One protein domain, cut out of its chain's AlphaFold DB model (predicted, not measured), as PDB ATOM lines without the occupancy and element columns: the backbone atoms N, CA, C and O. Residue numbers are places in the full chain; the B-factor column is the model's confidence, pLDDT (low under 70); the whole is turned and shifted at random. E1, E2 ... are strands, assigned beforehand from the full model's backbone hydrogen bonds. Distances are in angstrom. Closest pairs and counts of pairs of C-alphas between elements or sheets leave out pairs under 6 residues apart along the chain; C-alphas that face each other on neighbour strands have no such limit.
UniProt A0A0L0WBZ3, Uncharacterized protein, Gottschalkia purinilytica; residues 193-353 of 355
ATOM      1  N   LYS A 193     162.406 128.107 248.472       87.19
ATOM      2  CA  LYS A 193     162.285 126.679 248.186       87.19
ATOM      3  C   LYS A 193     162.368 125.813 249.442       87.19
ATOM      4  O   LYS A 193     161.563 124.906 249.626       87.19
ATOM      5  N   PHE A 194     163.329 126.104 250.319       90.25
ATOM      6  CA  PHE A 194     163.495 125.393 251.590       90.25
ATOM      7  C   PHE A 194     163.793 126.349 252.734       90.25
ATOM      8  O   PHE A 194     164.436 127.386 252.553       90.25
ATOM      9  N   LYS A 195     163.364 125.958 253.936       92.50
ATOM     10  CA  LYS A 195     163.729 126.612 255.192       92.50
ATOM     11  C   LYS A 195     164.172 125.577 256.214       92.50
ATOM     12  O   LYS A 195     163.595 124.496 256.285       92.50
ATOM     13  N   SER A 196     165.152 125.927 257.035       93.75
ATOM     14  CA  SER A 196     165.580 125.099 258.161       93.75
ATOM     15  C   SER A 196     165.916 125.973 259.361       93.75
ATOM     16  O   SER A 196     166.648 126.947 259.228       93.75
ATOM     17  N   PHE A 197     165.366 125.633 260.522       93.75
ATOM     18  CA  PHE A 197     165.528 126.386 261.764       93.75
ATOM     19  C   PHE A 197     166.167 125.484 262.817       93.75
ATOM     20  O   PHE A 197     165.440 124.791 263.533       93.75
ATOM     21  N   PRO A 198     167.509 125.441 262.904       90.12
ATOM     22  CA  PRO A 198     168.179 124.690 263.960       90.12
ATOM     23  C   PRO A 198     167.860 125.250 265.353       90.12
ATOM     24  O   PRO A 198     167.875 124.497 266.322       90.12
ATOM     25  N   THR A 199     167.529 126.544 265.459       89.62
ATOM     26  CA  THR A 199     167.011 127.167 266.686       89.62
ATOM     27  C   THR A 199     165.850 128.114 266.391       89.62
ATOM     28  O   THR A 199     165.447 128.302 265.245       89.62
ATOM     29  N   LYS A 200     165.278 128.721 267.440       85.00
ATOM     30  CA  LYS A 200     164.218 129.733 267.286       85.00
ATOM     31  C   LYS A 200     164.720 131.042 266.670       85.00
ATOM     32  O   LYS A 200     163.920 131.789 266.110       85.00
ATOM     33  N   GLU A 201     166.007 131.342 266.811       85.88
ATOM     34  CA  GLU A 201     166.607 132.606 266.373       85.88
ATOM     35  C   GLU A 201     167.380 132.439 265.070       85.88
ATOM     36  O   GLU A 201     167.272 133.283 264.178       85.88
ATOM     37  N   ILE A 202     168.098 131.321 264.936       90.88
ATOM     38  CA  ILE A 202     168.910 131.009 263.768       90.88
ATOM     39  C   ILE A 202     168.099 130.171 262.790       90.88
ATOM     40  O   ILE A 202     167.601 129.093 263.120       90.88
ATOM     41  N   GLY A 203     168.017 130.660 261.558       92.69
ATOM     42  CA  GLY A 203     167.320 129.999 260.468       92.69
ATOM     43  C   GLY A 203     168.031 130.181 259.142       92.69
ATOM     44  O   GLY A 203     168.812 131.111 258.956       92.69
ATOM     45  N   TYR A 204     167.722 129.291 258.213       95.19
ATOM     46  CA  TYR A 204     168.273 129.252 256.872       95.19
ATOM     47  C   TYR A 204     167.149 129.214 255.849       95.19
ATOM     48  O   TYR A 204     166.156 128.513 256.050       95.19
ATOM     49  N   ALA A 205     167.316 129.950 254.757       93.94
ATOM     50  CA  ALA A 205     166.399 129.986 253.631       93.94
ATOM     51  C   ALA A 205     167.180 129.764 252.336       93.94
ATOM     52  O   ALA A 205     168.231 130.365 252.120       93.94
ATOM     53  N   PHE A 206     166.654 128.893 251.485       91.88
ATOM     54  CA  PHE A 206     167.259 128.508 250.217       91.88
ATOM     55  C   PHE A 206     166.333 128.978 249.111       91.88
ATOM     56  O   PHE A 206     165.188 128.531 249.028       91.88
ATOM     57  N   ILE A 207     166.821 129.910 248.303       88.31
ATOM     58  CA  ILE A 207     166.047 130.549 247.244       88.31
ATOM     59  C   ILE A 207     166.642 130.126 245.917       88.31
ATOM     60  O   ILE A 207     167.847 130.271 245.703       88.31
ATOM     61  N   ALA A 208     165.789 129.593 245.054       83.62
ATOM     62  CA  ALA A 208     166.172 129.213 243.712       83.62
ATOM     63  C   ALA A 208     166.022 130.398 242.761       83.62
ATOM     64  O   ALA A 208     165.003 131.089 242.758       83.62
ATOM     65  N   SER A 209     167.035 130.604 241.934       77.12
ATOM     66  CA  SER A 209     167.039 131.549 240.825       77.12
ATOM     67  C   SER A 209     167.562 130.871 239.558       77.12
ATOM     68  O   SER A 209     168.200 129.816 239.607       77.12
ATOM     69  N   ASP A 210     167.263 131.474 238.406       66.81
ATOM     70  CA  ASP A 210     167.781 131.074 237.093       66.81
ATOM     71  C   ASP A 210     167.584 129.590 236.739       66.81
ATOM     72  O   ASP A 210     168.530 128.846 236.466       66.81
ATOM     73  N   TYR A 211     166.316 129.173 236.678       65.19
ATOM     74  CA  TYR A 211     165.921 127.863 236.166       65.19
ATOM     75  C   TYR A 211     166.275 127.714 234.680       65.19
ATOM     76  O   TYR A 211     165.543 128.156 233.794       65.19
ATOM     77  N   ALA A 212     167.385 127.034 234.395       58.34
ATOM     78  CA  ALA A 212     167.790 126.692 233.037       58.34
ATOM     79  C   ALA A 212     168.219 125.221 232.960       58.34
ATOM     80  O   ALA A 212     169.128 124.789 233.667       58.34
ATOM     81  N   MET A 213     167.573 124.453 232.073       56.25
ATOM     82  CA  MET A 213     167.951 123.076 231.703       56.25
ATOM     83  C   MET A 213     168.279 122.153 232.900       56.25
ATOM     84  O   MET A 213     169.328 121.521 232.914       56.25
ATOM     85  N   HIS A 214     167.375 122.049 233.884       60.03
ATOM     86  CA  HIS A 214     167.522 121.197 235.089       60.03
ATOM     87  C   HIS A 214     168.650 121.606 236.056       60.03
ATOM     88  O   HIS A 214     168.967 120.861 236.981       60.03
ATOM     89  N   SER A 215     169.221 122.799 235.877       62.84
ATOM     90  CA  SER A 215     170.082 123.443 236.866       62.84
ATOM     91  C   SER A 215     169.367 124.638 237.487       62.84
ATOM     92  O   SER A 215     168.647 125.366 236.797       62.84
ATOM     93  N   GLU A 216     169.575 124.823 238.783       73.25
ATOM     94  CA  GLU A 216     169.133 125.991 239.539       73.25
ATOM     95  C   GLU A 216     170.347 126.591 240.250       73.25
ATOM     96  O   GLU A 216     171.231 125.868 240.720       73.25
ATOM     97  N   GLU A 217     170.423 127.918 240.293       81.12
ATOM     98  CA  GLU A 217     171.317 128.587 241.227       81.12
ATOM     99  C   GLU A 217     170.572 128.739 242.547       81.12
ATOM    100  O   GLU A 217     169.447 129.233 242.580       81.12
ATOM    101  N   ILE A 218     171.177 128.280 243.640       86.62
ATOM    102  CA  ILE A 218     170.544 128.357 244.951       86.62
ATOM    103  C   ILE A 218     171.335 129.315 245.810       86.62
ATOM    104  O   ILE A 218     172.477 129.051 246.187       86.62
ATOM    105  N   THR A 219     170.695 130.425 246.146       88.94
ATOM    106  CA  THR A 219     171.236 131.377 247.102       88.94
ATOM    107  C   THR A 219     170.798 130.993 248.511       88.94
ATOM    108  O   THR A 219     169.611 130.773 248.770       88.94
ATOM    109  N   VAL A 220     171.763 130.930 249.428       92.25
ATOM    110  CA  VAL A 220     171.538 130.622 250.842       92.25
ATOM    111  C   VAL A 220     171.507 131.916 251.640       92.25
ATOM    112  O   VAL A 220     172.451 132.707 251.600       92.25
ATOM    113  N   TYR A 221     170.440 132.102 252.407       92.56
ATOM    114  CA  TYR A 221     170.278 133.189 253.362       92.56
ATOM    115  C   TYR A 221     170.235 132.641 254.787       92.56
ATOM    116  O   TYR A 221     169.697 131.558 255.024       92.56
ATOM    117  N   LYS A 222     170.755 133.413 255.741       93.31
ATOM    118  CA  LYS A 222     170.723 133.123 257.177       93.31
ATOM    119  C   LYS A 222     170.077 134.276 257.930       93.31
ATOM    120  O   LYS A 222     170.384 135.442 257.681       93.31
ATOM    121  N   THR A 223     169.224 133.934 258.881       90.88
ATOM    122  CA  THR A 223     168.727 134.835 259.921       90.88
ATOM    123  C   THR A 223     169.378 134.469 261.252       90.88
ATOM    124  O   THR A 223     169.714 133.304 261.478       90.88
ATOM    125  N   LYS A 224     169.585 135.468 262.113       92.31
ATOM    126  CA  LYS A 224     170.038 135.298 263.505       92.31
ATOM    127  C   LYS A 224     169.072 135.962 264.502       92.31
ATOM    128  O   LYS A 224     169.419 136.141 265.658       92.31
ATOM    129  N   ASP A 225     167.891 136.388 264.051       85.69
ATOM    130  CA  ASP A 225     166.964 137.222 264.825       85.69
ATOM    131  C   ASP A 225     165.497 136.782 264.684       85.69
ATOM    132  O   ASP A 225     164.572 137.601 264.706       85.69
ATOM    133  N   SER A 226     165.277 135.469 264.555       86.94
ATOM    134  CA  SER A 226     163.954 134.852 264.385       86.94
ATOM    135  C   SER A 226     163.244 135.290 263.100       86.94
ATOM    136  O   SER A 226     162.049 135.581 263.105       86.94
ATOM    137  N   SER A 227     163.962 135.272 261.973       87.00
ATOM    138  CA  SER A 227     163.458 135.617 260.633       87.00
ATOM    139  C   SER A 227     163.100 137.087 260.416       87.00
ATOM    140  O   SER A 227     162.437 137.381 259.419       87.00
ATOM    141  N   LYS A 228     163.507 138.007 261.303       84.31
ATOM    142  CA  LYS A 228     163.247 139.444 261.109       84.31
ATOM    143  C   LYS A 228     164.143 140.013 260.016       84.31
ATOM    144  O   LYS A 228     163.675 140.799 259.199       84.31
ATOM    145  N   THR A 229     165.403 139.588 259.977       85.81
ATOM    146  CA  THR A 229     166.365 139.956 258.940       85.81
ATOM    147  C   THR A 229     167.062 138.725 258.374       85.81
ATOM    148  O   THR A 229     167.288 137.729 259.068       85.81
ATOM    149  N   TRP A 230     167.384 138.790 257.083       88.25
ATOM    150  CA  TRP A 230     168.051 137.724 256.347       88.25
ATOM    151  C   TRP A 230     169.252 138.287 255.604       88.25
ATOM    152  O   TRP A 230     169.141 139.274 254.880       88.25
ATOM    153  N   ASN A 231     170.393 137.627 255.773       87.06
ATOM    154  CA  ASN A 231     171.641 137.977 255.113       87.06
ATOM    155  C   ASN A 231     172.044 136.838 254.187       87.06
ATOM    156  O   ASN A 231     172.011 135.672 254.591       87.06
ATOM    157  N   LYS A 232     172.425 137.159 252.950       88.19
ATOM    158  CA  LYS A 232     172.996 136.167 252.040       88.19
ATOM    159  C   LYS A 232     174.321 135.670 252.610       88.19
ATOM    160  O   LYS A 232     175.154 136.471 253.017       88.19
ATOM    161  N   VAL A 233     174.519 134.355 252.618       88.75
ATOM    162  CA  VAL A 233     175.721 133.726 253.188       88.75
ATOM    163  C   VAL A 233     176.553 133.032 252.121       88.75
ATOM    164  O   VAL A 233     177.778 133.079 252.167       88.75
ATOM    165  N   SER A 234     175.907 132.409 251.138       89.75
ATOM    166  CA  SER A 234     176.603 131.765 250.028       89.75
ATOM    167  C   SER A 234     175.682 131.557 248.831       89.75
ATOM    168  O   SER A 234     174.474 131.810 248.877       89.75
ATOM    169  N   ILE A 235     176.282 131.103 247.739       85.50
ATOM    170  CA  ILE A 235     175.584 130.486 246.617       85.50
ATOM    171  C   ILE A 235     176.071 129.042 246.576       85.50
ATOM    172  O   ILE A 235     177.279 128.794 246.615       85.50
ATOM    173  N   LEU A 236     175.144 128.090 246.531       83.12
ATOM    174  CA  LEU A 236     175.500 126.688 246.383       83.12
ATOM    175  C   LEU A 236     176.145 126.442 245.013       83.12
ATOM    176  O   LEU A 236     175.791 127.113 244.042       83.12
ATOM    177  N   PRO A 237     177.072 125.474 244.899       69.06
ATOM    178  CA  PRO A 237     177.626 125.097 243.606       69.06
ATOM    179  C   PRO A 237     176.496 124.828 242.612       69.06
ATOM    180  O   PRO A 237     175.588 124.056 242.922       69.06
ATOM    181  N   LYS A 238     176.546 125.454 241.427       64.94
ATOM    182  CA  LYS A 238     175.528 125.235 240.392       64.94
ATOM    183  C   LYS A 238     175.465 123.746 240.073       64.94
ATOM    184  O   LYS A 238     176.425 123.165 239.567       64.94
ATOM    185  N   SER A 239     174.339 123.144 240.414       65.25
ATOM    186  CA  SER A 239     174.139 121.703 240.397       65.25
ATOM    187  C   SER A 239     172.721 121.396 239.914       65.25
ATOM    188  O   SER A 239     172.008 122.268 239.408       65.25
ATOM    189  N   TRP A 240     172.347 120.130 240.037       67.00
ATOM    190  CA  TRP A 240     170.995 119.627 239.855       67.00
ATOM    191  C   TRP A 240     170.040 120.243 240.884       67.00
ATOM    192  O   TRP A 240     170.433 120.987 241.778       67.00
ATOM    193  N   ILE A 241     168.763 119.913 240.759       77.31
ATOM    194  CA  ILE A 241     167.706 120.400 241.644       77.31
ATOM    195  C   ILE A 241     167.935 119.875 243.069       77.31
ATOM    196  O   ILE A 241     168.133 118.675 243.267       77.31
ATOM    197  N   ILE A 242     167.878 120.755 244.071       83.38
ATOM    198  CA  ILE A 242     167.910 120.362 245.484       83.38
ATOM    199  C   ILE A 242     166.686 119.507 245.816       83.38
ATOM    200  O   ILE A 242     165.552 119.895 245.522       83.38
ATOM    201  N   HIS A 243     166.942 118.374 246.466       84.56
ATOM    202  CA  HIS A 243     165.953 117.428 246.965       84.56
ATOM    203  C   HIS A 243     165.579 117.701 248.429       84.56
ATOM    204  O   HIS A 243     164.399 117.828 248.744       84.56
ATOM    205  N   SER A 244     166.565 117.814 249.322       88.56
ATOM    206  CA  SER A 244     166.333 117.990 250.760       88.56
ATOM    207  C   SER A 244     167.370 118.926 251.368       88.56
ATOM    208  O   SER A 244     168.518 118.971 250.926       88.56
ATOM    209  N   VAL A 245     166.965 119.672 252.396       91.94
ATOM    210  CA  VAL A 245     167.845 120.576 253.141       91.94
ATOM    211  C   VAL A 245     167.512 120.537 254.622       91.94
ATOM    212  O   VAL A 245     166.344 120.650 255.000       91.94
ATOM    213  N   GLY A 246     168.537 120.458 255.468       92.38
ATOM    214  CA  GLY A 246     168.345 120.435 256.911       92.38
ATOM    215  C   GLY A 246     169.598 120.797 257.689       92.38
ATOM    216  O   GLY A 246     170.683 120.292 257.413       92.38
ATOM    217  N   PHE A 247     169.434 121.654 258.693       93.25
ATOM    218  CA  PHE A 247     170.451 121.968 259.687       93.25
ATOM    219  C   PHE A 247     170.188 121.188 260.969       93.25
ATOM    220  O   PHE A 247     169.087 121.217 261.516       93.25
ATOM    221  N   ILE A 248     171.218 120.490 261.439       88.75
ATOM    222  CA  ILE A 248     171.195 119.755 262.707       88.75
ATOM    223  C   ILE A 248     171.419 120.717 263.873       88.75
ATOM    224  O   ILE A 248     170.819 120.570 264.934       88.75
ATOM    225  N   ASN A 249     172.296 121.694 263.664       88.38
ATOM    226  CA  ASN A 249     172.593 122.784 264.581       88.38
ATOM    227  C   ASN A 249     172.968 124.035 263.750       88.38
ATOM    228  O   ASN A 249     172.931 123.969 262.518       88.38
ATOM    229  N   PRO A 250     173.284 125.185 264.371       90.00
ATOM    230  CA  PRO A 250     173.601 126.406 263.635       90.00
ATOM    231  C   PRO A 250     174.752 126.305 262.630       90.00
ATOM    232  O   PRO A 250     174.741 127.082 261.679       90.00
ATOM    233  N   ASP A 251     175.693 125.375 262.793       85.25
ATOM    234  CA  ASP A 251     176.903 125.298 261.964       85.25
ATOM    235  C   ASP A 251     176.877 124.121 260.987       85.25
ATOM    236  O   ASP A 251     177.334 124.249 259.851       85.25
ATOM    237  N   ILE A 252     176.295 122.996 261.408       89.25
ATOM    238  CA  ILE A 252     176.235 121.750 260.651       89.25
ATOM    239  C   ILE A 252     174.886 121.627 259.953       89.25
ATOM    240  O   ILE A 252     173.841 121.403 260.581       89.25
ATOM    241  N   GLY A 253     174.931 121.685 258.627       93.88
ATOM    242  CA  GLY A 253     173.777 121.489 257.762       93.88
ATOM    243  C   GLY A 253     174.089 120.631 256.553       93.88
ATOM    244  O   GLY A 253     175.246 120.410 256.204       93.88
ATOM    245  N   PHE A 254     173.034 120.137 255.920       93.44
ATOM    246  CA  PHE A 254     173.103 119.241 254.780       93.44
ATOM    247  C   PHE A 254     172.182 119.722 253.673       93.44
ATOM    248  O   PHE A 254     171.076 120.197 253.933       93.44
ATOM    249  N   VAL A 255     172.646 119.556 252.443       91.50
ATOM    250  CA  VAL A 255     171.880 119.775 251.218       91.50
ATOM    251  C   VAL A 255     172.047 118.532 250.368       91.50
ATOM    252  O   VAL A 255     173.175 118.098 250.125       91.50
ATOM    253  N   SER A 256     170.942 117.962 249.906       88.12
ATOM    254  CA  SER A 256     170.960 116.891 248.924       88.12
ATOM    255  C   SER A 256     170.428 117.353 247.574       88.12
ATOM    256  O   SER A 256     169.504 118.158 247.501       88.12
ATOM    257  N   TYR A 257     170.994 116.820 246.497       81.38
ATOM    258  CA  TYR A 257     170.561 117.031 245.117       81.38
ATOM    259  C   TYR A 257     169.844 115.785 244.571       81.38
ATOM    260  O   TYR A 257     170.149 114.661 244.973       81.38
ATOM    261  N   GLY A 258     168.876 115.984 243.672       67.69
ATOM    262  CA  GLY A 258     168.060 114.923 243.077       67.69
ATOM    263  C   GLY A 258     168.718 114.241 241.871       67.69
ATOM    264  O   GLY A 258     169.064 114.915 240.904       67.69
ATOM    265  N   GLY A 259     168.812 112.903 241.927       58.75
ATOM    266  CA  GLY A 259     169.329 112.021 240.868       58.75
ATOM    267  C   GLY A 259     170.860 111.913 240.858       58.75
ATOM    268  O   GLY A 259     171.553 112.870 240.530       58.75
ATOM    269  N   ILE A 260     171.397 110.742 241.218       47.78
ATOM    270  CA  ILE A 260     172.845 110.481 241.311       47.78
ATOM    271  C   ILE A 260     173.318 109.722 240.070       47.78
ATOM    272  O   ILE A 260     172.986 108.554 239.888       47.78
ATOM    273  N   ASP A 261     174.192 110.346 239.286       53.59
ATOM    274  CA  ASP A 261     175.322 109.629 238.692       53.59
ATOM    275  C   ASP A 261     176.499 109.611 239.687       53.59
ATOM    276  O   ASP A 261     176.374 110.108 240.798       53.59
ATOM    277  N   ASP A 262     177.660 109.055 239.338       47.25
ATOM    278  CA  ASP A 262     178.803 108.783 240.237       47.25
ATOM    279  C   ASP A 262     179.350 109.933 241.129       47.25
ATOM    280  O   ASP A 262     180.312 109.724 241.868       47.25
ATOM    281  N   ARG A 263     178.755 111.129 241.106       48.47
ATOM    282  CA  ARG A 263     179.194 112.366 241.763       48.47
ATOM    283  C   ARG A 263     178.648 112.614 243.180       48.47
ATOM    284  O   ARG A 263     179.168 113.495 243.857       48.47
ATOM    285  N   GLY A 264     177.689 111.820 243.662       58.12
ATOM    286  CA  GLY A 264     177.159 111.907 245.034       58.12
ATOM    287  C   GLY A 264     176.087 112.991 245.230       58.12
ATOM    288  O   GLY A 264     176.186 114.090 244.694       58.12
ATOM    289  N   CYS A 265     175.037 112.673 245.999       75.44
ATOM    290  CA  CYS A 265     173.887 113.564 246.200       75.44
ATOM    291  C   CYS A 265     174.033 114.528 247.370       75.44
ATOM    292  O   CYS A 265     173.322 115.519 247.379       75.44
ATOM    293  N   LEU A 266     174.866 114.237 248.373       86.44
ATOM    294  CA  LEU A 266     174.791 114.885 249.682       86.44
ATOM    295  C   LEU A 266     176.009 115.776 249.927       86.44
ATOM    296  O   LEU A 266     177.156 115.344 249.807       86.44
ATOM    297  N   TYR A 267     175.734 117.014 250.311       88.75
ATOM    298  CA  TYR A 267     176.705 118.023 250.693       88.75
ATOM    299  C   TYR A 267     176.456 118.424 252.136       88.75
ATOM    300  O   TYR A 267     175.323 118.399 252.616       88.75
ATOM    301  N   ARG A 268     177.529 118.816 252.809       90.81
ATOM    302  CA  ARG A 268     177.527 119.267 254.191       90.81
ATOM    303  C   ARG A 268     178.238 120.607 254.306       90.81
ATOM    304  O   ARG A 268     179.234 120.840 253.623       90.81
ATOM    305  N   THR A 269     177.734 121.450 255.190       89.75
ATOM    306  CA  THR A 269     178.422 122.635 255.700       89.75
ATOM    307  C   THR A 269     178.835 122.404 257.151       89.75
ATOM    308  O   THR A 269     178.156 121.671 257.873       89.75
ATOM    309  N   ASP A 270     179.950 123.015 257.545       87.12
ATOM    310  CA  ASP A 270     180.476 123.038 258.916       87.12
ATOM    311  C   ASP A 270     180.631 124.472 259.453       87.12
ATOM    312  O   ASP A 270     181.178 124.682 260.532       87.12
ATOM    313  N   ASP A 271     180.183 125.467 258.685       80.44
ATOM    314  CA  ASP A 271     180.387 126.896 258.942       80.44
ATOM    315  C   ASP A 271     179.091 127.709 258.792       80.44
ATOM    316  O   ASP A 271     179.101 128.905 258.478       80.44
ATOM    317  N   GLY A 272     177.950 127.049 259.008       87.69
ATOM    318  CA  GLY A 272     176.644 127.688 258.952       87.69
ATOM    319  C   GLY A 272     176.273 128.128 257.539       87.69
ATOM    320  O   GLY A 272     175.715 129.207 257.347       87.69
ATOM    321  N   GLY A 273     176.612 127.312 256.544       88.44
ATOM    322  CA  GLY A 273     176.220 127.490 255.153       88.44
ATOM    323  C   GLY A 273     177.091 128.446 254.346       88.44
ATOM    324  O   GLY A 273     176.673 128.795 253.242       88.44
ATOM    325  N   LYS A 274     178.267 128.868 254.835       85.00
ATOM    326  CA  LYS A 274     179.219 129.695 254.063       85.00
ATOM    327  C   LYS A 274     179.942 128.863 253.006       85.00
ATOM    328  O   LYS A 274     180.112 129.323 251.879       85.00
ATOM    329  N   SER A 275     180.305 127.627 253.339       83.88
ATOM    330  CA  SER A 275     180.906 126.664 252.421       83.88
ATOM    331  C   SER A 275     180.245 125.289 252.526       83.88
ATOM    332  O   SER A 275     179.690 124.911 253.558       83.88
ATOM    333  N   TRP A 276     180.269 124.549 251.415       86.75
ATOM    334  CA  TRP A 276     179.608 123.251 251.277       86.75
ATOM    335  C   TRP A 276     180.539 122.256 250.592       86.75
ATOM    336  O   TRP A 276     181.053 122.530 249.507       86.75
ATOM    337  N   SER A 277     180.730 121.091 251.208       85.25
ATOM    338  CA  SER A 277     181.585 120.015 250.700       85.25
ATOM    339  C   SER A 277     180.796 118.715 250.532       85.25
ATOM    340  O   SER A 277     179.909 118.438 251.341       85.25
ATOM    341  N   PRO A 278     181.090 117.899 249.505       84.88
ATOM    342  CA  PRO A 278     180.438 116.605 249.335       84.88
ATOM    343  C   PRO A 278     180.817 115.652 250.477       84.88
ATOM    344  O   PRO A 278     181.965 115.639 250.928       84.88
ATOM    345  N   VAL A 279     179.869 114.822 250.911       86.62
ATOM    346  CA  VAL A 279     180.101 113.766 251.910       86.62
ATOM    347  C   VAL A 279     180.007 112.382 251.281       86.62
ATOM    348  O   VAL A 279     179.380 112.187 250.240       86.62
ATOM    349  N   GLN A 280     180.649 111.397 251.906       84.25
ATOM    350  CA  GLN A 280     180.686 110.041 251.369       84.25
ATOM    351  C   GLN A 280     179.508 109.221 251.890       84.25
ATOM    352  O   GLN A 280     179.362 109.013 253.094       84.25
ATOM    353  N   VAL A 281     178.700 108.707 250.967       87.44
ATOM    354  CA  VAL A 281     177.644 107.736 251.261       87.44
ATOM    355  C   VAL A 281     178.032 106.404 250.638       87.44
ATOM    356  O   VAL A 281     178.336 106.332 249.446       87.44
ATOM    357  N   GLU A 282     178.075 105.353 251.455       86.94
ATOM    358  CA  GLU A 282     178.351 103.998 250.991       86.94
ATOM    359  C   GLU A 282     177.334 103.593 249.914       86.94
ATOM    360  O   GLU A 282     176.127 103.698 250.109       86.94
ATOM    361  N   LYS A 283     177.812 103.122 248.758       81.56
ATOM    362  CA  LYS A 283     176.917 102.638 247.703       81.56
ATOM    363  C   LYS A 283     176.359 101.273 248.095       81.56
ATOM    364  O   LYS A 283     177.104 100.296 248.158       81.56
ATOM    365  N   TYR A 284     175.047 101.190 248.266       83.94
ATOM    366  CA  TYR A 284     174.351  99.926 248.470       83.94
ATOM    367  C   TYR A 284     173.695  99.455 247.167       83.94
ATOM    368  O   TYR A 284     172.817 100.125 246.624       83.94
ATOM    369  N   GLY A 285     174.165  98.318 246.646       81.69
ATOM    370  CA  GLY A 285     173.652  97.724 245.413       81.69
ATOM    371  C   GLY A 285     172.697  96.568 245.694       81.69
ATOM    372  O   GLY A 285     173.063  95.620 246.392       81.69
ATOM    373  N   VAL A 286     171.509  96.607 245.095       81.50
ATOM    374  CA  VAL A 286     170.543  95.508 245.129       81.50
ATOM    375  C   VAL A 286     170.794  94.585 243.942       81.50
ATOM    376  O   VAL A 286     170.911  95.022 242.796       81.50
ATOM    377  N   LYS A 287     170.887  93.282 244.213       82.56
ATOM    378  CA  LYS A 287     170.997  92.261 243.168       82.56
ATOM    379  C   LYS A 287     169.614  91.964 242.615       82.56
ATOM    380  O   LYS A 287     168.815  91.337 243.303       82.56
ATOM    381  N   ILE A 288     169.387  92.335 241.362       74.44
ATOM    382  CA  ILE A 288     168.202  91.922 240.616       74.44
ATOM    383  C   ILE A 288     168.578  90.865 239.580       74.44
ATOM    384  O   ILE A 288     169.663  90.885 238.984       74.44
ATOM    385  N   GLU A 289     167.681  89.908 239.381       70.75
ATOM    386  CA  GLU A 289     167.767  88.940 238.298       70.75
ATOM    387  C   GLU A 289     166.767  89.357 237.227       70.75
ATOM    388  O   GLU A 289     165.559  89.323 237.442       70.75
ATOM    389  N   SER A 290     167.268  89.803 236.075       60.66
ATOM    390  CA  SER A 290     166.386  90.106 234.951       60.66
ATOM    391  C   SER A 290     165.814  88.796 234.411       60.66
ATOM    392  O   SER A 290     166.561  87.995 233.845       60.66
ATOM    393  N   GLU A 291     164.501  88.594 234.535       63.81
ATOM    394  CA  GLU A 291     163.816  87.430 233.948       63.81
ATOM    395  C   GLU A 291     164.004  87.372 232.422       63.81
ATOM    396  O   GLU A 291     164.157  86.296 231.842       63.81
ATOM    397  N   VAL A 292     164.074  88.543 231.779       60.72
ATOM    398  CA  VAL A 292     164.226  88.696 230.325       60.72
ATOM    399  C   VAL A 292     165.660  88.415 229.863       60.72
ATOM    400  O   VAL A 292     165.862  87.781 228.829       60.72
ATOM    401  N   LEU A 293     166.670  88.862 230.618       56.88
ATOM    402  CA  LEU A 293     168.080  88.767 230.212       56.88
ATOM    403  C   LEU A 293     168.841  87.609 230.878       56.88
ATOM    404  O   LEU A 293     169.996  87.376 230.522       56.88
ATOM    405  N   LYS A 294     168.231  86.903 231.847       58.31
ATOM    406  CA  LYS A 294     168.854  85.850 232.682       58.31
ATOM    407  C   LYS A 294     170.241  86.242 233.208       58.31
ATOM    408  O   LYS A 294     171.147  85.416 233.320       58.31
ATOM    409  N   LYS A 295     170.427  87.534 233.482       61.62
ATOM    410  CA  LYS A 295     171.694  88.123 233.907       61.62
ATOM    411  C   LYS A 295     171.482  88.796 235.250       61.62
ATOM    412  O   LYS A 295     170.531  89.552 235.427       61.62
ATOM    413  N   LYS A 296     172.391  88.515 236.182       65.81
ATOM    414  CA  LYS A 296     172.449  89.201 237.472       65.81
ATOM    415  C   LYS A 296     173.153  90.534 237.275       65.81
ATOM    416  O   LYS A 296     174.300  90.563 236.824       65.81
ATOM    417  N   SER A 297     172.463  91.616 237.604       71.44
ATOM    418  CA  SER A 297     173.012  92.970 237.632       71.44
ATOM    419  C   SER A 297     172.764  93.585 239.001       71.44
ATOM    420  O   SER A 297     171.741  93.322 239.633       71.44
ATOM    421  N   ASN A 298     173.714  94.397 239.458       78.44
ATOM    422  CA  ASN A 298     173.481  95.257 240.607       78.44
ATOM    423  C   ASN A 298     172.812  96.535 240.102       78.44
ATOM    424  O   ASN A 298     173.338  97.166 239.185       78.44
ATOM    425  N   ILE A 299     171.694  96.898 240.713       80.06
ATOM    426  CA  ILE A 299     171.105  98.233 240.608       80.06
ATOM    427  C   ILE A 299     171.393  99.010 241.891       80.06
ATOM    428  O   ILE A 299     171.688  98.416 242.929       80.06
ATOM    429  N   TYR A 300     171.319 100.334 241.820       81.88
ATOM    430  CA  TYR A 300     171.542 101.234 242.953       81.88
ATOM    431  C   TYR A 300     170.314 102.133 243.118       81.88
ATOM    432  O   TYR A 300     170.388 103.314 242.799       81.88
ATOM    433  N   PRO A 301     169.181 101.574 243.575       80.31
ATOM    434  CA  PRO A 301     167.888 102.252 243.493       80.31
ATOM    435  C   PRO A 301     167.772 103.436 244.467       80.31
ATOM    436  O   PRO A 301     167.021 104.377 244.247       80.31
ATOM    437  N   PHE A 302     168.538 103.425 245.561       85.56
ATOM    438  CA  PHE A 302     168.485 104.467 246.584       85.56
ATOM    439  C   PHE A 302     169.439 105.616 246.246       85.56
ATOM    440  O   PHE A 302     170.637 105.544 246.533       85.56
ATOM    441  N   THR A 303     168.903 106.690 245.667       80.94
ATOM    442  CA  THR A 303     169.696 107.844 245.207       80.94
ATOM    443  C   THR A 303     169.232 109.192 245.767       80.94
ATOM    444  O   THR A 303     169.946 110.183 245.623       80.94
ATOM    445  N   GLN A 304     168.089 109.265 246.453       83.31
ATOM    446  CA  GLN A 304     167.565 110.517 247.010       83.31
ATOM    447  C   GLN A 304     167.760 110.587 248.521       83.31
ATOM    448  O   GLN A 304     166.967 110.058 249.297       83.31
ATOM    449  N   ALA A 305     168.837 111.246 248.947       88.69
ATOM    450  CA  ALA A 305     169.105 111.485 250.359       88.69
ATOM    451  C   ALA A 305     168.111 112.492 250.956       88.69
ATOM    452  O   ALA A 305     167.889 113.579 250.413       88.69
ATOM    453  N   GLU A 306     167.558 112.145 252.107       88.94
ATOM    454  CA  GLU A 306     166.837 113.066 252.978       88.94
ATOM    455  C   GLU A 306     167.800 113.806 253.905       88.94
ATOM    456  O   GLU A 306     168.971 113.451 254.043       88.94
ATOM    457  N   SER A 307     167.297 114.833 254.579       89.88
ATOM    458  CA  SER A 307     168.065 115.514 255.614       89.88
ATOM    459  C   SER A 307     168.387 114.550 256.763       89.88
ATOM    460  O   SER A 307     167.479 113.884 257.275       89.88
ATOM    461  N   PRO A 308     169.658 114.457 257.191       92.69
ATOM    462  CA  PRO A 308     170.028 113.670 258.355       92.69
ATOM    463  C   PRO A 308     169.263 114.062 259.619       92.69
ATOM    464  O   PRO A 308     168.807 115.193 259.770       92.69
ATOM    465  N   TYR A 309     169.183 113.135 260.570       88.69
ATOM    466  CA  TYR A 309     168.632 113.402 261.898       88.69
ATOM    467  C   TYR A 309     169.358 112.611 262.983       88.69
ATOM    468  O   TYR A 309     169.980 111.573 262.735       88.69
ATOM    469  N   ILE A 310     169.248 113.097 264.221       85.62
ATOM    470  CA  ILE A 310     169.817 112.447 265.401       85.62
ATOM    471  C   ILE A 310     168.699 111.779 266.192       85.62
ATOM    472  O   ILE A 310     167.697 112.403 266.540       85.62
ATOM    473  N   ARG A 311     168.889 110.505 266.536       82.31
ATOM    474  CA  ARG A 311     168.018 109.782 267.470       82.31
ATOM    475  C   ARG A 311     168.880 109.038 268.480       82.31
ATOM    476  O   ARG A 311     169.726 108.233 268.098       82.31
ATOM    477  N   ASN A 312     168.663 109.303 269.769       81.31
ATOM    478  CA  ASN A 312     169.433 108.717 270.875       81.31
ATOM    479  C   ASN A 312     170.959 108.906 270.721       81.31
ATOM    480  O   ASN A 312     171.726 107.969 270.927       81.31
ATOM    481  N   GLY A 313     171.398 110.096 270.293       78.44
ATOM    482  CA  GLY A 313     172.820 110.428 270.117       78.44
ATOM    483  C   GLY A 313     173.497 109.811 268.887       78.44
ATOM    484  O   GLY A 313     174.689 110.021 268.689       78.44
ATOM    485  N   LYS A 314     172.759 109.074 268.046       82.44
ATOM    486  CA  LYS A 314     173.270 108.464 266.813       82.44
ATOM    487  C   LYS A 314     172.667 109.129 265.580       82.44
ATOM    488  O   LYS A 314     171.490 109.493 265.583       82.44
ATOM    489  N   TRP A 315     173.487 109.270 264.544       91.50
ATOM    490  CA  TRP A 315     173.130 109.929 263.295       91.50
ATOM    491  C   TRP A 315     172.528 108.936 262.311       91.50
ATOM    492  O   TRP A 315     173.046 107.827 262.142       91.50
ATOM    493  N   TYR A 316     171.457 109.360 261.650       92.94
ATOM    494  CA  TYR A 316     170.744 108.578 260.655       92.94
ATOM    495  C   TYR A 316     170.510 109.398 259.394       92.94
ATOM    496  O   TYR A 316     170.232 110.593 259.462       92.94
ATOM    497  N   LEU A 317     170.603 108.718 258.257       92.69
ATOM    498  CA  LEU A 317     170.302 109.256 256.939       92.69
ATOM    499  C   LEU A 317     169.389 108.263 256.229       92.69
ATOM    500  O   LEU A 317     169.692 107.072 256.173       92.69
ATOM    501  N   GLN A 318     168.276 108.755 255.697       91.75
ATOM    502  CA  GLN A 318     167.391 107.970 254.843       91.75
ATOM    503  C   GLN A 318     167.708 108.306 253.391       91.75
ATOM    504  O   GLN A 318     167.833 109.479 253.045       91.75
ATOM    505  N   VAL A 319     167.842 107.285 252.553       89.38
ATOM    506  CA  VAL A 319     168.025 107.450 251.112       89.38
ATOM    507  C   VAL A 319     166.912 106.691 250.412       89.38
ATOM    508  O   VAL A 319     166.830 105.465 250.512       89.38
ATOM    509  N   LYS A 320     166.028 107.434 249.756       86.44
ATOM    510  CA  LYS A 320     164.852 106.919 249.060       86.44
ATOM    511  C   LYS A 320     165.158 106.620 247.602       86.44
ATOM    512  O   LYS A 320     166.163 107.079 247.047       86.44
ATOM    513  N   GLN A 321     164.263 105.847 247.008       81.38
ATOM    514  CA  GLN A 321     164.211 105.681 245.567       81.38
ATOM    515  C   GLN A 321     163.532 106.901 244.945       81.38
ATOM    516  O   GLN A 321     162.545 107.392 245.503       81.38
ATOM    517  N   PRO A 322     164.038 107.420 243.818       75.50
ATOM    518  CA  PRO A 322     163.299 108.409 243.058       75.50
ATOM    519  C   PRO A 322     161.938 107.862 242.645       75.50
ATOM    520  O   PRO A 322     161.845 106.747 242.153       75.50
ATOM    521  N   HIS A 323     160.882 108.670 242.736       71.19
ATOM    522  CA  HIS A 323     159.536 108.237 242.332       71.19
ATOM    523  C   HIS A 323     159.430 107.827 240.842       71.19
ATOM    524  O   HIS A 323     158.463 107.196 240.432       71.19
ATOM    525  N   TRP A 324     160.417 108.187 240.014       70.12
ATOM    526  CA  TRP A 324     160.508 107.784 238.607       70.12
ATOM    527  C   TRP A 324     161.331 106.504 238.365       70.12
ATOM    528  O   TRP A 324     161.342 106.001 237.243       70.12
ATOM    529  N   GLU A 325     162.003 105.970 239.386       69.50
ATOM    530  CA  GLU A 325     162.743 104.705 239.368       69.50
ATOM    531  C   GLU A 325     162.031 103.717 240.303       69.50
ATOM    532  O   GLU A 325     162.189 103.752 241.518       69.50
ATOM    533  N   LEU A 326     161.184 102.863 239.720       65.56
ATOM    534  CA  LEU A 326     160.369 101.871 240.442       65.56
ATOM    535  C   LEU A 326     160.926 100.445 240.283       65.56
ATOM    536  O   LEU A 326     160.190  99.460 240.346       65.56
ATOM    537  N   ASP A 327     162.220 100.329 239.993       69.00
ATOM    538  CA  ASP A 327     162.897  99.077 239.652       69.00
ATOM    539  C   ASP A 327     163.186  98.182 240.868       69.00
ATOM    540  O   ASP A 327     163.411  96.979 240.703       69.00
ATOM    541  N   HIS A 328     163.112  98.725 242.088       72.62
ATOM    542  CA  HIS A 328     163.162  97.970 243.339       72.62
ATOM    543  C   HIS A 328     161.913  98.226 244.188       72.62
ATOM    544  O   HIS A 328     161.575  99.366 244.492       72.62
ATOM    545  N   LYS A 329     161.214  97.158 244.591       67.50
ATOM    546  CA  LYS A 329     160.032  97.221 245.482       67.50
ATOM    547  C   LYS A 329     158.966  98.256 245.069       67.50
ATOM    548  O   LYS A 329     158.354  98.875 245.927       67.50
ATOM    549  N   GLU A 330     158.761  98.463 243.767       69.12
ATOM    550  CA  GLU A 330     157.776  99.426 243.238       69.12
ATOM    551  C   GLU A 330     157.977 100.867 243.760       69.12
ATOM    552  O   GLU A 330     157.030 101.641 243.836       69.12
ATOM    553  N   GLY A 331     159.214 101.237 244.122       66.00
ATOM    554  CA  GLY A 331     159.548 102.553 244.680       66.00
ATOM    555  C   GLY A 331     159.234 102.724 246.172       66.00
ATOM    556  O   GLY A 331     159.521 103.783 246.729       66.00
ATOM    557  N   GLU A 332     158.695 101.699 246.834       72.62
ATOM    558  CA  GLU A 332     158.422 101.709 248.271       72.62
ATOM    559  C   GLU A 332     159.696 101.392 249.080       72.62
ATOM    560  O   GLU A 332     160.540 100.570 248.703       72.62
ATOM    561  N   GLY A 333     159.846 102.060 250.225       81.31
ATOM    562  CA  GLY A 333     160.963 101.888 251.151       81.31
ATOM    563  C   GLY A 333     162.188 102.784 250.919       81.31
ATOM    564  O   GLY A 333     162.283 103.593 249.996       81.31
ATOM    565  N   TYR A 334     163.157 102.662 251.826       88.12
ATOM    566  CA  TYR A 334     164.396 103.440 251.831       88.12
ATOM    567  C   TYR A 334     165.571 102.639 252.395       88.12
ATOM    568  O   TYR A 334     165.414 101.743 253.228       88.12
ATOM    569  N   ALA A 335     166.785 103.007 251.992       90.50
ATOM    570  CA  ALA A 335     168.000 102.565 252.654       90.50
ATOM    571  C   ALA A 335     168.305 103.494 253.835       90.50
ATOM    572  O   ALA A 335     168.401 104.715 253.691       90.50
ATOM    573  N   LEU A 336     168.451 102.908 255.019       93.19
ATOM    574  CA  LEU A 336     168.852 103.606 256.229       93.19
ATOM    575  C   LEU A 336     170.365 103.496 256.395       93.19
ATOM    576  O   LEU A 336     170.924 102.399 256.368       93.19
ATOM    577  N   TYR A 337     171.008 104.631 256.631       93.88
ATOM    578  CA  TYR A 337     172.437 104.753 256.880       93.88
ATOM    579  C   TYR A 337     172.692 105.321 258.268       93.88
ATOM    580  O   TYR A 337     171.817 105.934 258.887       93.88
ATOM    581  N   THR A 338     173.916 105.145 258.752       94.94
ATOM    582  CA  THR A 338     174.373 105.744 260.001       94.94
ATOM    583  C   THR A 338     175.781 106.309 259.895       94.94
ATOM    584  O   THR A 338     176.559 105.894 259.035       94.94
ATOM    585  N   SER A 339     176.096 107.255 260.776       93.06
ATOM    586  CA  SER A 339     177.396 107.907 260.856       93.06
ATOM    587  C   SER A 339     177.890 107.959 262.305       93.06
ATOM    588  O   SER A 339     177.118 108.238 263.226       93.06
ATOM    589  N   ASP A 340     179.192 107.726 262.478       87.00
ATOM    590  CA  ASP A 340     179.925 107.864 263.746       87.00
ATOM    591  C   ASP A 340     180.917 109.056 263.707       87.00
ATOM    592  O   ASP A 340     181.742 109.246 264.607       87.00
ATOM    593  N   ASP A 341     180.857 109.865 262.644       85.12
ATOM    594  CA  ASP A 341     181.740 111.005 262.363       85.12
ATOM    595  C   ASP A 341     180.960 112.285 262.019       85.12
ATOM    596  O   ASP A 341     181.416 113.131 261.249       85.12
ATOM    597  N   LEU A 342     179.786 112.438 262.645       86.69
ATOM    598  CA  LEU A 342     178.919 113.618 262.522       86.69
ATOM    599  C   LEU A 342     178.412 113.854 261.087       86.69
ATOM    600  O   LEU A 342     178.146 114.984 260.694       86.69
ATOM    601  N   GLY A 343     178.297 112.795 260.288       88.56
ATOM    602  CA  GLY A 343     177.753 112.829 258.934       88.56
ATOM    603  C   GLY A 343     178.770 113.095 257.823       88.56
ATOM    604  O   GLY A 343     178.351 113.488 256.736       88.56
ATOM    605  N   LEU A 344     180.080 112.909 258.056       86.94
ATOM    606  CA  LEU A 344     181.074 112.927 256.964       86.94
ATOM    607  C   LEU A 344     181.019 111.650 256.131       86.94
ATOM    608  O   LEU A 344     181.154 111.695 254.906       86.94
ATOM    609  N   THR A 345     180.848 110.513 256.806       89.88
ATOM    610  CA  THR A 345     180.700 109.212 256.172       89.88
ATOM    611  C   THR A 345     179.435 108.523 256.652       89.88
ATOM    612  O   THR A 345     179.090 108.530 257.838       89.88
ATOM    613  N   TRP A 346     178.731 107.920 255.700       92.81
ATOM    614  CA  TRP A 346     177.467 107.235 255.920       92.81
ATOM    615  C   TRP A 346     177.602 105.777 255.515       92.81
ATOM    616  O   TRP A 346     177.856 105.475 254.349       92.81
ATOM    617  N   LYS A 347     177.422 104.878 256.482       93.50
ATOM    618  CA  LYS A 347     177.476 103.426 256.281       93.50
ATOM    619  C   LYS A 347     176.083 102.841 256.211       93.50
ATOM    620  O   LYS A 347     175.220 103.223 257.008       93.50
ATOM    621  N   PHE A 348     175.877 101.921 255.277       93.25
ATOM    622  CA  PHE A 348     174.596 101.249 255.117       93.25
ATOM    623  C   PHE A 348     174.266 100.457 256.385       93.25
ATOM    624  O   PHE A 348     175.102  99.729 256.921       93.25
ATOM    625  N   LEU A 349     173.039 100.613 256.878       93.31
ATOM    626  CA  LEU A 349     172.551  99.897 258.049       93.31
ATOM    627  C   LEU A 349     171.575  98.793 257.648       93.31
ATOM    628  O   LEU A 349     171.761  97.643 258.041       93.31
ATOM    629  N   LYS A 350     170.515  99.154 256.920       92.62
ATOM    630  CA  LYS A 350     169.475  98.230 256.450       92.62
ATOM    631  C   LYS A 350     168.550  98.904 255.441       92.62
ATOM    632  O   LYS A 350     168.428 100.126 255.435       92.62
ATOM    633  N   GLU A 351     167.831  98.100 254.670       91.56
ATOM    634  CA  GLU A 351     166.611  98.545 253.996       91.56
ATOM    635  C   GLU A 351     165.447  98.602 254.991       91.56
ATOM    636  O   GLU A 351     165.384  97.817 255.946       91.56
ATOM    637  N   VAL A 352     164.536  99.542 254.776       88.69
ATOM    638  CA  VAL A 352     163.301  99.696 255.539       88.69
ATOM    639  C   VAL A 352     162.156  99.866 254.557       88.69
ATOM    640  O   VAL A 352     162.215 100.743 253.700       88.69
ATOM    641  N   ASP A 353     161.127  99.043 254.704       82.69
ATOM    642  CA  ASP A 353     159.912  99.132 253.900       82.69
ATOM    643  C   ASP A 353     158.976 100.191 254.502       82.69
ATOM    644  O   ASP A 353     158.909 100.354 255.725       82.69
TER     645      ASP A 353
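What this domain is: This is residues 193 to 353 of the 355 residues of an uncharacterized protein of Gottschalkia purinilytica (UniProt A0A0L0WBZ3). Three small antiparallel sheets, E1 to E4, E5 to E7 and E10 to E13, stand in a row, and the hairpin of E8 and E9 is an arm at the end of the row away from E1 to E4, its tip, residues 290 to 295, sticking out. The first two sheets are partly face to face as a sandwich, while short pairings of unnamed stretches tie into E7, E11 and E13. The printed part has 161 residues with thirteen named strands, E1 to E13 in chain order, and no named helix; the class is all strand, with under half of the residues, 77, in named elements. The whole is compact, with a radius of gyration of the C-alphas of 17.1 A, and flat, spanning 60 by 42 by 22 A.

Where its parts are: E1, residues 193 to 196, begins at C-alpha 193 (162.285, 126.679, 248.186). E2, residues 203 to 212, is 27.6 A long, and E3, residues 215 to 223, is 25.8 A. E4 is residues 231 to 235, E5 242 to 247, E6 253 to 257, E7 266 to 269, E8 286 to 290, E9 295 to 299 and E10 309 to 311. E11, residues 314 to 320, is 19.7 A long; E12 is residues 334 to 339. E13, residues 345 to 352, is 19.8 A, bends by 56 degrees at residue 349 and ends at C-alpha 352 (163.301, 99.696, 255.539).

How they stand to each other: E1 to E4 form a meander, each strand the antiparallel neighbour of the one before; N 205 and O 221 of E2 and E3 are 2.9 A apart, within hydrogen-bond range. In the sandwich, two sheets face to face, this sheet and the meander E5 to E7 have best planes 23 degrees apart. The closest C-alphas of E1 and E5, Ser 196 and Gly 246, are 5.6 A apart. In E5 and E6, N 254 and O 246 are 2.8 A apart. The hairpin E8 and E9 has N 286 and O 299 at 2.8 A. The meander E10 to E13 is strongly twisted; N 337 and O 317 of E12 and E11 are 2.8 A apart. Residues 280 to 281 pair, parallel, with 345 to 346 of E13.

The domain as a whole: The two C-alphas farthest apart, of Lys 228 and Lys 294, are 60.9 A apart. The printed part has no cut. The links E7 to E8 and E11 to E12 are long. The mean pLDDT of the printed part is 81.9; residues under 70 include 210 to 215, 258 to 264 and 290 to 296.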